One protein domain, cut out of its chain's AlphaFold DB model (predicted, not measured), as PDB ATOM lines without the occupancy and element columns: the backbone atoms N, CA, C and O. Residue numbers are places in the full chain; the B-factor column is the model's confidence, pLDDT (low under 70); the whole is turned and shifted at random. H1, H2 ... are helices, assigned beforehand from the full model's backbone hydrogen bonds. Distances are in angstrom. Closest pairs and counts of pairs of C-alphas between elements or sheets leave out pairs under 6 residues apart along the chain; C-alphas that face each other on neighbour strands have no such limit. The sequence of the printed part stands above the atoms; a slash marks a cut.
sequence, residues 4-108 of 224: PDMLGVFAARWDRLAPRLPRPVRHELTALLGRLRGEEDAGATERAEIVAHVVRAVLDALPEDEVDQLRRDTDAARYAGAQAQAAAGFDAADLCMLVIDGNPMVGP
ATOM      1  N   PRO A   4      91.507 114.900  57.160       58.84
ATOM      2  CA  PRO A   4      92.756 115.367  57.785       58.84
ATOM      3  C   PRO A   4      94.062 114.740  57.272       58.84
ATOM      4  O   PRO A   4      95.053 115.462  57.186       58.84
ATOM      5  N   ASP A   5      94.086 113.462  56.880       72.50
ATOM      6  CA  ASP A   5      95.334 112.809  56.431       72.50
ATOM      7  C   ASP A   5      95.861 113.416  55.119       72.50
ATOM      8  O   ASP A   5      97.064 113.452  54.864       72.50
ATOM      9  N   MET A   6      94.954 113.944  54.291       82.31
ATOM     10  CA  MET A   6      95.287 114.543  53.000       82.31
ATOM     11  C   MET A   6      95.997 115.899  53.151       82.31
ATOM     12  O   MET A   6      96.827 116.249  52.315       82.31
ATOM     13  N   LEU A   7      95.740 116.648  54.232       87.94
ATOM     14  CA  LEU A   7      96.432 117.921  54.467       87.94
ATOM     15  C   LEU A   7      97.923 117.720  54.737       87.94
ATOM     16  O   LEU A   7      98.739 118.475  54.213       87.94
ATOM     17  N   GLY A   8      98.282 116.671  55.483       86.31
ATOM     18  CA  GLY A   8      99.683 116.296  55.656       86.31
ATOM     19  C   GLY A   8     100.342 115.963  54.314       86.31
ATOM     20  O   GLY A   8     101.468 116.383  54.059       86.31
ATOM     21  N   VAL A   9      99.641 115.248  53.420       86.00
ATOM     22  CA  VAL A   9     100.174 114.887  52.089       86.00
ATOM     23  C   VAL A   9     100.433 116.134  51.248       86.00
ATOM     24  O   VAL A   9     101.450 116.204  50.555       86.00
ATOM     25  N   PHE A  10      99.546 117.128  51.321       90.56
ATOM     26  CA  PHE A  10      99.762 118.413  50.660       90.56
ATOM     27  C   PHE A  10     100.970 119.151  51.232       90.56
ATOM     28  O   PHE A  10     101.779 119.641  50.450       90.56
ATOM     29  N   ALA A  11     101.129 119.185  52.559       90.19
ATOM     30  CA  ALA A  11     102.281 119.813  53.204       90.19
ATOM     31  C   ALA A  11     103.601 119.157  52.769       90.19
ATOM     32  O   ALA A  11     104.514 119.843  52.322       90.19
ATOM     33  N   ALA A  12     103.665 117.823  52.780       87.38
ATOM     34  CA  ALA A  12     104.845 117.062  52.367       87.38
ATOM     35  C   ALA A  12     105.244 117.272  50.891       87.38
ATOM     36  O   ALA A  12     106.332 116.874  50.476       87.38
ATOM     37  N   ARG A  13     104.351 117.839  50.071       88.62
ATOM     38  CA  ARG A  13     104.542 118.042  48.626       88.62
ATOM     39  C   ARG A  13     104.365 119.487  48.204       88.62
ATOM     40  O   ARG A  13     104.227 119.753  47.009       88.62
ATOM     41  N   TRP A  14     104.345 120.406  49.161       90.62
ATOM     42  CA  TRP A  14     103.940 121.775  48.908       90.62
ATOM     43  C   TRP A  14     104.797 122.444  47.833       90.62
ATOM     44  O   TRP A  14     104.232 123.011  46.905       90.62
ATOM     45  N   ASP A  15     106.117 122.244  47.839       88.00
ATOM     46  CA  ASP A  15     107.026 122.806  46.825       88.00
ATOM     47  C   ASP A  15     106.681 122.373  45.394       88.00
ATOM     48  O   ASP A  15     106.830 123.131  44.436       88.00
ATOM     49  N   ARG A  16     106.157 121.152  45.227       87.88
ATOM     50  CA  ARG A  16     105.687 120.649  43.930       87.88
ATOM     51  C   ARG A  16     104.301 121.190  43.580       87.88
ATOM     52  O   ARG A  16     104.034 121.461  42.406       87.88
ATOM     53  N   LEU A  17     103.405 121.301  44.559       90.38
ATOM     54  CA  LEU A  17     102.005 121.682  44.344       90.38
ATOM     55  C   LEU A  17     101.830 123.200  44.184       90.38
ATOM     56  O   LEU A  17     101.133 123.643  43.273       90.38
ATOM     57  N   ALA A  18     102.489 124.005  45.017       91.25
ATOM     58  CA  ALA A  18     102.318 125.453  45.097       91.25
ATOM     59  C   ALA A  18     102.507 126.194  43.757       91.25
ATOM     60  O   ALA A  18     101.682 127.071  43.464       91.25
ATOM     61  N   PRO A  19     103.496 125.843  42.901       91.75
ATOM     62  CA  PRO A  19     103.667 126.479  41.593       91.75
ATOM     63  C   PRO A  19     102.530 126.178  40.608       91.75
ATOM     64  O   PRO A  19     102.282 126.968  39.699       91.75
ATOM     65  N   ARG A  20     101.831 125.049  40.783       90.81
ATOM     66  CA  ARG A  20     100.739 124.592  39.906       90.81
ATOM     67  C   ARG A  20      99.380 125.164  40.312       90.81
ATOM     68  O   ARG A  20      98.476 125.218  39.486       90.81
ATOM     69  N   LEU A  21      99.231 125.605  41.561       93.06
ATOM     70  CA  LEU A  21      97.973 126.157  42.057       93.06
ATOM     71  C   LEU A  21      97.735 127.585  41.524       93.06
ATOM     72  O   LEU A  21      98.604 128.449  41.665       93.06
ATOM     73  N   PRO A  22      96.554 127.893  40.961       93.50
ATOM     74  CA  PRO A  22      96.201 129.254  40.569       93.50
ATOM     75  C   PRO A  22      96.181 130.222  41.761       93.50
ATOM     76  O   PRO A  22      95.827 129.857  42.882       93.50
ATOM     77  N   ARG A  23      96.485 131.505  41.517       93.19
ATOM     78  CA  ARG A  23      96.455 132.549  42.560       93.19
ATOM     79  C   ARG A  23      95.108 132.642  43.310       93.19
ATOM     80  O   ARG A  23      95.168 132.780  44.530       93.19
ATOM     81  N   PRO A  24      93.929 132.546  42.656       94.94
ATOM     82  CA  PRO A  24      92.647 132.539  43.366       94.94
ATOM     83  C   PRO A  24      92.518 131.380  44.358       94.94
ATOM     84  O   PRO A  24      92.083 131.595  45.485       94.94
ATOM     85  N   VAL A  25      92.983 130.187  43.974       94.44
ATOM     86  CA  VAL A  25      92.964 128.993  44.831       94.44
ATOM     87  C   VAL A  25      93.906 129.177  46.015       94.44
ATOM     88  O   VAL A  25      93.519 128.910  47.142       94.44
ATOM     89  N   ARG A  26      95.114 129.724  45.811       93.06
ATOM     90  CA  ARG A  26      96.023 130.033  46.932       93.06
ATOM     91  C   ARG A  26      95.392 130.989  47.947       93.06
ATOM     92  O   ARG A  26      95.507 130.754  49.142       93.06
ATOM     93  N   HIS A  27      94.695 132.024  47.480       94.06
ATOM     94  CA  HIS A  27      93.998 132.963  48.362       94.06
ATOM     95  C   HIS A  27      92.854 132.291  49.141       94.06
ATOM     96  O   HIS A  27      92.695 132.528  50.338       94.06
ATOM     97  N   GLU A  28      92.091 131.415  48.484       95.56
ATOM     98  CA  GLU A  28      91.057 130.605  49.132       95.56
ATOM     99  C   GLU A  28      91.644 129.664  50.196       95.56
ATOM    100  O   GLU A  28      91.126 129.596  51.311       95.56
ATOM    101  N   LEU A  29      92.767 129.000  49.900       95.19
ATOM    102  CA  LEU A  29      93.467 128.138  50.855       95.19
ATOM    103  C   LEU A  29      93.931 128.912  52.087       95.19
ATOM    104  O   LEU A  29      93.702 128.451  53.202       95.19
ATOM    105  N   THR A  30      94.522 130.098  51.910       94.69
ATOM    106  CA  THR A  30      94.910 130.965  53.032       94.69
ATOM    107  C   THR A  30      93.709 131.281  53.931       94.69
ATOM    108  O   THR A  30      93.822 131.188  55.153       94.69
ATOM    109  N   ALA A  31      92.544 131.592  53.353       93.62
ATOM    110  CA  ALA A  31      91.336 131.889  54.124       93.62
ATOM    111  C   ALA A  31      90.805 130.662  54.893       93.62
ATOM    112  O   ALA A  31      90.499 130.758  56.084       93.62
ATOM    113  N   LEU A  32      90.722 129.499  54.238       93.88
ATOM    114  CA  LEU A  32      90.234 128.258  54.850       93.88
ATOM    115  C   LEU A  32      91.162 127.755  55.961       93.88
ATOM    116  O   LEU A  32      90.700 127.396  57.044       93.88
ATOM    117  N   LEU A  33      92.474 127.761  55.719       93.12
ATOM    118  CA  LEU A  33      93.467 127.355  56.712       93.12
ATOM    119  C   LEU A  33      93.530 128.352  57.876       93.12
ATOM    120  O   LEU A  33      93.716 127.939  59.019       93.12
ATOM    121  N   GLY A  34      93.304 129.645  57.618       90.94
ATOM    122  CA  GLY A  34      93.175 130.662  58.662       90.94
ATOM    123  C   GLY A  34      92.047 130.347  59.647       90.94
ATOM    124  O   GLY A  34      92.264 130.397  60.858       90.94
ATOM    125  N   ARG A  35      90.877 129.930  59.142       89.75
ATOM    126  CA  ARG A  35      89.758 129.454  59.980       89.75
ATOM    127  C   ARG A  35      90.123 128.190  60.753       89.75
ATOM    128  O   ARG A  35      89.973 128.146  61.969       89.75
ATOM    129  N   LEU A  36      90.706 127.199  60.069       88.44
ATOM    130  CA  LEU A  36      91.133 125.939  60.689       88.44
ATOM    131  C   LEU A  36      92.120 126.151  61.854       88.44
ATOM    132  O   LEU A  36      92.091 125.395  62.834       88.44
ATOM    133  N   ARG A  37      92.991 127.162  61.726       86.62
ATOM    134  CA  ARG A  37      94.015 127.550  62.705       86.62
ATOM    135  C   ARG A  37      93.455 128.361  63.879       86.62
ATOM    136  O   ARG A  37      93.932 128.178  64.996       86.62
ATOM    137  N   GLY A  38      92.491 129.250  63.634       77.88
ATOM    138  CA  GLY A  38      91.973 130.202  64.625       77.88
ATOM    139  C   GLY A  38      90.845 129.689  65.526       77.88
ATOM    140  O   GLY A  38      90.600 130.274  66.577       77.88
ATOM    141  N   GLU A  39      90.154 128.615  65.152       69.44
ATOM    142  CA  GLU A  39      88.960 128.168  65.877       69.44
ATOM    143  C   GLU A  39      89.291 127.134  66.975       69.44
ATOM    144  O   GLU A  39      89.404 125.933  66.709       69.44
ATOM    145  N   GLU A  40      89.432 127.606  68.224       61.00
ATOM    146  CA  GLU A  40      89.547 126.753  69.426       61.00
ATOM    147  C   GLU A  40      88.211 126.076  69.799       61.00
ATOM    148  O   GLU A  40      88.226 124.971  70.341       61.00
ATOM    149  N   ASP A  41      87.078 126.690  69.427       59.72
ATOM    150  CA  ASP A  41      85.715 126.264  69.801       59.72
ATOM    151  C   ASP A  41      84.893 125.661  68.649       59.72
ATOM    152  O   ASP A  41      83.747 125.246  68.855       59.72
ATOM    153  N   ALA A  42      85.433 125.598  67.425       66.25
ATOM    154  CA  ALA A  42      84.691 125.012  66.314       66.25
ATOM    155  C   ALA A  42      84.443 123.526  66.550       66.25
ATOM    156  O   ALA A  42      85.363 122.729  66.774       66.25
ATOM    157  N   GLY A  43      83.169 123.147  66.459       76.31
ATOM    158  CA  GLY A  43      82.753 121.760  66.563       76.31
ATOM    159  C   GLY A  43      83.464 120.897  65.519       76.31
ATOM    160  O   GLY A  43      83.782 121.345  64.416       76.31
ATOM    161  N   ALA A  44      83.686 119.622  65.846       82.25
ATOM    162  CA  ALA A  44      84.377 118.675  64.966       82.25
ATOM    163  C   ALA A  44      83.803 118.632  63.533       82.25
ATOM    164  O   ALA A  44      84.552 118.408  62.582       82.25
ATOM    165  N   THR A  45      82.500 118.885  63.376       85.44
ATOM    166  CA  THR A  45      81.811 118.970  62.080       85.44
ATOM    167  C   THR A  45      82.310 120.131  61.223       85.44
ATOM    168  O   THR A  45      82.697 119.904  60.082       85.44
ATOM    169  N   GLU A  46      82.372 121.349  61.765       86.00
ATOM    170  CA  GLU A  46      82.840 122.527  61.021       86.00
ATOM    171  C   GLU A  46      84.302 122.356  60.601       86.00
ATOM    172  O   GLU A  46      84.662 122.580  59.445       86.00
ATOM    173  N   ARG A  47      85.138 121.832  61.505       86.00
ATOM    174  CA  ARG A  47      86.527 121.489  61.175       86.00
ATOM    175  C   ARG A  47      86.597 120.480  60.028       86.00
ATOM    176  O   ARG A  47      87.395 120.654  59.111       86.00
ATOM    177  N   ALA A  48      85.769 119.435  60.045       87.00
ATOM    178  CA  ALA A  48      85.731 118.441  58.974       87.00
ATOM    179  C   ALA A  48      85.277 119.038  57.630       87.00
ATOM    180  O   ALA A  48      85.826 118.667  56.588       87.00
ATOM    181  N   GLU A  49      84.328 119.975  57.646       90.25
ATOM    182  CA  GLU A  49      83.863 120.701  56.460       90.25
ATOM    183  C   GLU A  49      84.954 121.602  55.876       90.25
ATOM    184  O   GLU A  49      85.215 121.525  54.674       90.25
ATOM    185  N   ILE A  50      85.655 122.378  56.713       91.25
ATOM    186  CA  ILE A  50      86.789 123.212  56.283       91.25
ATOM    187  C   ILE A  50      87.869 122.341  55.640       91.25
ATOM    188  O   ILE A  50      88.339 122.638  54.542       91.25
ATOM    189  N   VAL A  51      88.238 121.228  56.281       90.38
ATOM    190  CA  VAL A  51      89.251 120.315  55.740       90.38
ATOM    191  C   VAL A  51      88.789 119.705  54.412       90.38
ATOM    192  O   VAL A  51      89.568 119.642  53.463       90.38
ATOM    193  N   ALA A  52      87.526 119.282  54.301       91.50
ATOM    194  CA  ALA A  52      86.982 118.765  53.046       91.50
ATOM    195  C   ALA A  52      86.985 119.824  51.930       91.50
ATOM    196  O   ALA A  52      87.250 119.488  50.774       91.50
ATOM    197  N   HIS A  53      86.730 121.089  52.272       94.25
ATOM    198  CA  HIS A  53      86.800 122.209  51.337       94.25
ATOM    199  C   HIS A  53      88.234 122.435  50.857       94.25
ATOM    200  O   HIS A  53      88.456 122.475  49.651       94.25
ATOM    201  N   VAL A  54      89.214 122.481  51.765       93.69
ATOM    202  CA  VAL A  54      90.641 122.593  51.410       93.69
ATOM    203  C   VAL A  54      91.052 121.473  50.455       93.69
ATOM    204  O   VAL A  54      91.649 121.735  49.414       93.69
ATOM    205  N   VAL A  55      90.686 120.226  50.770       92.38
ATOM    206  CA  VAL A  55      90.987 119.070  49.915       92.38
ATOM    207  C   VAL A  55      90.378 119.227  48.528       92.38
ATOM    208  O   VAL A  55      91.079 119.037  47.538       92.38
ATOM    209  N   ARG A  56      89.103 119.610  48.436       93.69
ATOM    210  CA  ARG A  56      88.428 119.802  47.149       93.69
ATOM    211  C   ARG A  56      89.071 120.922  46.328       93.69
ATOM    212  O   ARG A  56      89.393 120.693  45.172       93.69
ATOM    213  N   ALA A  57      89.331 122.077  46.939       94.19
ATOM    214  CA  ALA A  57      89.930 123.227  46.264       94.19
ATOM    215  C   ALA A  57      91.312 122.907  45.670       94.19
ATOM    216  O   ALA A  57      91.613 123.321  44.553       94.19
ATOM    217  N   VAL A  58      92.147 122.141  46.385       92.62
ATOM    218  CA  VAL A  58      93.447 121.694  45.858       92.62
ATOM    219  C   VAL A  58      93.263 120.705  44.709       92.62
ATOM    220  O   VAL A  58      93.881 120.880  43.666       92.62
ATOM    221  N   LEU A  59      92.432 119.673  44.879       91.81
ATOM    222  CA  LEU A  59      92.284 118.626  43.864       91.81
ATOM    223  C   LEU A  59      91.639 119.146  42.571       91.81
ATOM    224  O   LEU A  59      92.098 118.779  41.497       91.81
ATOM    225  N   ASP A  60      90.642 120.028  42.662       93.69
ATOM    226  CA  ASP A  60      89.961 120.615  41.496       93.69
ATOM    227  C   ASP A  60      90.875 121.568  40.701       93.69
ATOM    228  O   ASP A  60      90.638 121.837  39.524       93.69
ATOM    229  N   ALA A  61      91.923 122.093  41.342       93.62
ATOM    230  CA  ALA A  61      92.877 123.018  40.741       93.62
ATOM    231  C   ALA A  61      94.084 122.331  40.085       93.62
ATOM    232  O   ALA A  61      94.861 122.997  39.395       93.62
ATOM    233  N   LEU A  62      94.281 121.034  40.331       91.62
ATOM    234  CA  LEU A  62      95.429 120.281  39.842       91.62
ATOM    235  C   LEU A  62      95.098 119.510  38.552       91.62
ATOM    236  O   LEU A  62      93.960 119.082  38.358       91.62
ATOM    237  N   PRO A  63      96.097 119.279  37.682       90.38
ATOM    238  CA  PRO A  63      95.984 118.323  36.585       90.38
ATOM    239  C   PRO A  63      95.589 116.915  37.066       90.38
ATOM    240  O   PRO A  63      95.991 116.485  38.150       90.38
ATOM    241  N   GLU A  64      94.827 116.178  36.250       88.06
ATOM    242  CA  GLU A  64      94.295 114.850  36.604       88.06
ATOM    243  C   GLU A  64      95.403 113.832  36.936       88.06
ATOM    244  O   GLU A  64      95.274 113.056  37.881       88.06
ATOM    245  N   ASP A  65      96.546 113.898  36.247       87.62
ATOM    246  CA  ASP A  65      97.709 113.042  36.498       87.62
ATOM    247  C   ASP A  65      98.346 113.284  37.877       87.62
ATOM    248  O   ASP A  65      98.756 112.332  38.554       87.62
ATOM    249  N   GLU A  66      98.388 114.540  38.334       85.50
ATOM    250  CA  GLU A  66      98.863 114.904  39.675       85.50
ATOM    251  C   GLU A  66      97.876 114.435  40.752       85.50
ATOM    252  O   GLU A  66      98.285 113.897  41.786       85.50
ATOM    253  N   VAL A  67      96.571 114.575  40.500       86.75
ATOM    254  CA  VAL A  67      95.515 114.069  41.391       86.75
ATOM    255  C   VAL A  67      95.615 112.550  41.543       86.75
ATOM    256  O   VAL A  67      95.567 112.031  42.663       86.75
ATOM    257  N   ASP A  68      95.812 111.827  40.446       85.00
ATOM    258  CA  ASP A  68      95.947 110.373  40.466       85.00
ATOM    259  C   ASP A  68      97.238 109.913  41.140       85.00
ATOM    260  O   ASP A  68      97.249 108.888  41.828       85.00
ATOM    261  N   GLN A  69      98.327 110.671  41.002       81.25
ATOM    262  CA  GLN A  69      99.554 110.423  41.756       81.25
ATOM    263  C   GLN A  69      99.325 110.611  43.265       81.25
ATOM    264  O   GLN A  69      99.665 109.724  44.045       81.25
ATOM    265  N   LEU A  70      98.684 111.707  43.688       80.88
ATOM    266  CA  LEU A  70      98.343 111.958  45.097       80.88
ATOM    267  C   LEU A  70      97.455 110.853  45.689       80.88
ATOM    268  O   LEU A  70      97.690 110.408  46.816       80.88
ATOM    269  N   ARG A  71      96.465 110.369  44.927       78.25
ATOM    270  CA  ARG A  71      95.607 109.241  45.323       78.25
ATOM    271  C   ARG A  71      96.408 107.949  45.488       78.25
ATOM    272  O   ARG A  71      96.304 107.316  46.535       78.25
ATOM    273  N   ARG A  72      97.253 107.597  44.509       74.00
ATOM    274  CA  ARG A  72      98.107 106.395  44.559       74.00
ATOM    275  C   ARG A  72      99.049 106.398  45.755       74.00
ATOM    276  O   ARG A  72      99.189 105.377  46.420       74.00
ATOM    277  N   ASP A  73      99.654 107.539  46.054       69.12
ATOM    278  CA  ASP A  73     100.580 107.663  47.180       69.12
ATOM    279  C   ASP A  73      99.861 107.572  48.529       69.12
ATOM    280  O   ASP A  73     100.377 106.985  49.479       69.12
ATOM    281  N   THR A  74      98.624 108.067  48.584       66.38
ATOM    282  CA  THR A  74      97.749 107.903  49.747       66.38
ATOM    283  C   THR A  74      97.332 106.441  49.938       66.38
ATOM    284  O   THR A  74      97.322 105.946  51.062       66.38
ATOM    285  N   ASP A  75      96.994 105.726  48.864       64.69
ATOM    286  CA  ASP A  75      96.584 104.322  48.943       64.69
ATOM    287  C   ASP A  75      97.766 103.393  49.251       64.69
ATOM    288  O   ASP A  75      97.642 102.502  50.092       64.69
ATOM    289  N   ALA A  76      98.949 103.646  48.685       60.75
ATOM    290  CA  ALA A  76     100.185 102.957  49.065       60.75
ATOM    291  C   ALA A  76     100.484 103.118  50.569       60.75
ATOM    292  O   ALA A  76     100.845 102.150  51.243       60.75
ATOM    293  N   ALA A  77     100.224 104.311  51.115       58.62
ATOM    294  CA  ALA A  77     100.297 104.598  52.544       58.62
ATOM    295  C   ALA A  77      99.136 104.009  53.377       58.62
ATOM    296  O   ALA A  77      99.128 104.154  54.591       58.62
ATOM    297  N   ARG A  78      98.154 103.318  52.788       54.72
ATOM    298  CA  ARG A  78      97.149 102.535  53.538       54.72
ATOM    299  C   ARG A  78      97.462 101.048  53.566       54.72
ATOM    300  O   ARG A  78      97.190 100.388  54.565       54.72
ATOM    301  N   TYR A  79      98.026 100.515  52.483       52.66
ATOM    302  CA  TYR A  79      98.259  99.075  52.334       52.66
ATOM    303  C   TYR A  79      99.536  98.567  53.026       52.66
ATOM    304  O   TYR A  79      99.668  97.363  53.226       52.66
ATOM    305  N   ALA A  80     100.440  99.449  53.466       52.91
ATOM    306  CA  ALA A  80     101.698  99.071  54.124       52.91
ATOM    307  C   ALA A  80     101.631  98.950  55.672       52.91
ATOM    308  O   ALA A  80     102.648  99.133  56.328       52.91
ATOM    309  N   GLY A  81     100.450  98.677  56.258       39.78
ATOM    310  CA  GLY A  81     100.230  98.218  57.648       39.78
ATOM    311  C   GLY A  81     101.059  98.871  58.770       39.78
ATOM    312  O   GLY A  81     102.202  98.499  58.976       39.78
ATOM    313  N   ALA A  82     100.468  99.781  59.560       42.03
ATOM    314  CA  ALA A  82     101.030 100.403  60.785       42.03
ATOM    315  C   ALA A  82     102.412 101.102  60.677       42.03
ATOM    316  O   ALA A  82     102.817 101.803  61.600       42.03
ATOM    317  N   GLN A  83     103.081 101.014  59.530       39.22
ATOM    318  CA  GLN A  83     104.252 101.798  59.125       39.22
ATOM    319  C   GLN A  83     104.009 102.545  57.813       39.22
ATOM    320  O   GLN A  83     104.927 103.091  57.209       39.22
ATOM    321  N   ALA A  84     102.750 102.612  57.400       41.47
ATOM    322  CA  ALA A  84     102.301 103.350  56.246       41.47
ATOM    323  C   ALA A  84     101.989 104.792  56.683       41.47
ATOM    324  O   ALA A  84     100.911 105.118  57.176       41.47
ATOM    325  N   GLN A  85     103.048 105.600  56.616       45.03
ATOM    326  CA  GLN A  85     103.121 107.047  56.781       45.03
ATOM    327  C   GLN A  85     101.786 107.795  56.572       45.03
ATOM    328  O   GLN A  85     101.382 108.034  55.437       45.03
ATOM    329  N   ALA A  86     101.189 108.333  57.638       43.41
ATOM    330  CA  ALA A  86     100.440 109.581  57.506       43.41
ATOM    331  C   ALA A  86     101.436 110.634  56.984       43.41
ATOM    332  O   ALA A  86     102.293 111.113  57.725       43.41
ATOM    333  N   ALA A  87     101.450 110.847  55.669       53.22
ATOM    334  CA  ALA A  87     102.197 111.897  54.982       53.22
ATOM    335  C   ALA A  87     103.662 112.132  55.414       53.22
ATOM    336  O   ALA A  87     104.092 113.273  55.523       53.22
ATOM    337  N   ALA A  88     104.442 111.084  55.692       65.94
ATOM    338  CA  ALA A  88     105.827 111.222  56.162       65.94
ATOM    339  C   ALA A  88     105.991 112.105  57.420       65.94
ATOM    340  O   ALA A  88     107.017 112.753  57.567       65.94
ATOM    341  N   GLY A  89     105.015 112.127  58.339       77.00
ATOM    342  CA  GLY A  89     105.108 112.889  59.596       77.00
ATOM    343  C   GLY A  89     104.767 114.379  59.475       77.00
ATOM    344  O   GLY A  89     105.054 115.136  60.402       77.00
ATOM    345  N   PHE A  90     104.166 114.788  58.356       85.50
ATOM    346  CA  PHE A  90     103.556 116.105  58.179       85.50
ATOM    347  C   PHE A  90     102.092 116.104  58.629       85.50
ATOM    348  O   PHE A  90     101.395 115.095  58.497       85.50
ATOM    349  N   ASP A  91     101.603 117.249  59.103       85.44
ATOM    350  CA  ASP A  91     100.207 117.425  59.515       85.44
ATOM    351  C   ASP A  91      99.555 118.707  58.956       85.44
ATOM    352  O   ASP A  91     100.117 119.435  58.138       85.44
ATOM    353  N   ALA A  92      98.312 118.970  59.367       87.25
ATOM    354  CA  ALA A  92      97.574 120.157  58.947       87.25
ATOM    355  C   ALA A  92      98.205 121.472  59.441       87.25
ATOM    356  O   ALA A  92      98.068 122.489  58.764       87.25
ATOM    357  N   ALA A  93      98.890 121.472  60.591       86.31
ATOM    358  CA  ALA A  93      99.579 122.663  61.081       86.31
ATOM    359  C   ALA A  93     100.796 122.977  60.203       86.31
ATOM    360  O   ALA A  93     101.025 124.144  59.890       86.31
ATOM    361  N   ASP A  94     101.516 121.951  59.741       89.31
ATOM    362  CA  ASP A  94     102.591 122.112  58.758       89.31
ATOM    363  C   ASP A  94     102.074 122.767  57.461       89.31
ATOM    364  O   ASP A  94     102.693 123.709  56.965       89.31
ATOM    365  N   LEU A  95     100.892 122.378  56.961       91.38
ATOM    366  CA  LEU A  95     100.277 123.063  55.812       91.38
ATOM    367  C   LEU A  95      99.904 124.521  56.129       91.38
ATOM    368  O   LEU A  95     100.126 125.403  55.303       91.38
ATOM    369  N   CYS A  96      99.352 124.796  57.315       91.25
ATOM    370  CA  CYS A  96      99.048 126.165  57.738       91.25
ATOM    371  C   CYS A  96     100.301 127.053  57.744       91.25
ATOM    372  O   CYS A  96     100.241 128.170  57.237       91.25
ATOM    373  N   MET A  97     101.427 126.561  58.267       88.12
ATOM    374  CA  MET A  97     102.689 127.311  58.299       88.12
ATOM    375  C   MET A  97     103.238 127.580  56.894       88.12
ATOM    376  O   MET A  97     103.629 128.706  56.597       88.12
ATOM    377  N   LEU A  98     103.188 126.590  56.000       90.69
ATOM    378  CA  LEU A  98     103.630 126.754  54.613       90.69
ATOM    379  C   LEU A  98     102.783 127.769  53.831       90.69
ATOM    380  O   LEU A  98     103.313 128.554  53.049       90.69
ATOM    381  N   VAL A  99     101.459 127.738  54.010       92.25
ATOM    382  CA  VAL A  99     100.521 128.522  53.187       92.25
ATOM    383  C   VAL A  99     100.258 129.913  53.757       92.25
ATOM    384  O   VAL A  99     100.118 130.867  52.993       92.25
ATOM    385  N   ILE A 100     100.118 130.027  55.079       90.38
ATOM    386  CA  ILE A 100      99.758 131.287  55.739       90.38
ATOM    387  C   ILE A 100     101.010 132.065  56.128       90.38
ATOM    388  O   ILE A 100     101.069 133.266  55.883       90.38
ATOM    389  N   ASP A 101     101.990 131.385  56.727       85.25
ATOM    390  CA  ASP A 101     103.187 132.038  57.267       85.25
ATOM    391  C   ASP A 101     104.340 132.060  56.248       85.25
ATOM    392  O   ASP A 101     105.324 132.758  56.461       85.25
ATOM    393  N   GLY A 102     104.221 131.314  55.140       83.75
ATOM    394  CA  GLY A 102     105.274 131.190  54.128       83.75
ATOM    395  C   GLY A 102     106.518 130.460  54.635       83.75
ATOM    396  O   GLY A 102     107.586 130.610  54.054       83.75
ATOM    397  N   ASN A 103     106.395 129.698  55.725       81.00
ATOM    398  CA  ASN A 103     107.532 129.157  56.456       81.00
ATOM    399  C   ASN A 103     107.885 127.726  56.001       81.00
ATOM    400  O   ASN A 103     107.072 126.818  56.212       81.00
ATOM    401  N   PRO A 104     109.096 127.486  55.463       77.69
ATOM    402  CA  PRO A 104     109.534 126.155  55.053       77.69
ATOM    403  C   PRO A 104     109.974 125.255  56.222       77.69
ATOM    404  O   PRO A 104     110.146 124.053  56.013       77.69
ATOM    405  N   MET A 105     110.134 125.769  57.454       79.25
ATOM    406  CA  MET A 105     110.537 124.978  58.629       79.25
ATOM    407  C   MET A 105     109.413 124.089  59.187       79.25
ATOM    408  O   MET A 105     108.905 124.257  60.303       79.25
ATOM    409  N   VAL A 106     109.029 123.097  58.386       83.75
ATOM    410  CA  VAL A 106     107.939 122.159  58.654       83.75
ATOM    411  C   VAL A 106     108.350 120.698  58.466       83.75
ATOM    412  O   VAL A 106     109.419 120.378  57.942       83.75
ATOM    413  N   GLY A 107     107.486 119.787  58.913       83.69
ATOM    414  CA  GLY A 107     107.691 118.350  58.765       83.69
ATOM    415  C   GLY A 107     108.519 117.715  59.888       83.69
ATOM    416  O   GLY A 107     108.961 118.379  60.831       83.69
ATOM    417  N   PRO A 108     108.737 116.392  59.825       79.88
ATOM    418  CA  PRO A 108     109.194 115.595  60.967       79.88
ATOM    419  C   PRO A 108     110.630 115.894  61.412       79.88
ATOM    420  O   PRO A 108     110.952 115.704  62.579       79.88
TER     421      PRO A 108
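This is residues 4 to 108 of the 224 residues of an uncharacterized protein of Streptomyces sp. PCS3-D2 (UniProt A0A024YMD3). The longest helix, H4, makes a hairpin with H3 and a wide V with H5, which it approaches near the tip; H1 lies near the middle of the domain and packs on H4 and H6. H6 crosses H3 and H1 at steep angles, H2 is a single short turn near H6, and residues 40 to 45 stick out at the closed end of the hairpin. The printed part has 105 residues with six named helices, H1 to H6 in chain order, and no named strand: its class is all helix. It is compact, with a radius of gyration of the C-alphas of 13.4 A, and rounded, with spans of 34 by 29 by 27 A.

Start from H4, residues 44 to 61. H3, residues 23 to 38, touches it at a shallow tilt of 16 degrees, opposite ways, as a helical hairpin; their closest C-alphas, those of Leu 29 and Val 54, are 6.2 A apart. Look next at H1, residues 4 to 11: residues 48 to 55 of H4 touch it, closest at the C-alphas of Pro 4 and Val 51, 6.4 A, at a steep tilt of 41 degrees. H6, residues 92 to 101, touches H1, with the C-alphas of Ala 11 and Leu 95 closest at 4.6 A. It also touches H3 at a steep tilt of 58 degrees, opposite ways; the C-alphas of Thr 30 and Ile 100, the closest, are 5.6 A apart. H5, residues 64 to 79, only just touches H1, with 3 pairs of C-alphas within 8 A, through its residues 70 to 74; the closest are those of Val 9 and Thr 74, 7.8 A. H4 and H5 are close but not clearly touching. H2, residues 14 to 17, is close to H6 but not clearly touching, with the C-alphas of Trp 14 and Leu 98 closest at 7.6 A. Among the pairs that are apart are H3 and H5, and H4 and H6. In the backbones of H3, H4, H5 and H6 every O i to N i+4 pair is within hydrogen-bond range; in H1 3 of 4 are, and H2 is too short for such a pair.

Find C-alpha 44 at (84.377, 118.675, 64.966); from there H4 runs 26.0 A to C-alpha 61 at (92.877, 123.018, 40.741). H3 and H5 are each 22.6 A long, H6 13.2 A, H1 11.5 A and H2 5.0 A. H6 ends at C-alpha 101, (103.187, 132.038, 57.267).

The C-alphas farthest apart, those of Pro 24 and Gly 81, are 37.9 A apart. The printed part has no cut. The link from H5 to H6, residues 80 to 91, is long; the other links are tight. The mean pLDDT of the printed part is 81.6; residue 4, residues 39 to 42 and residues 73 to 88 are under 70.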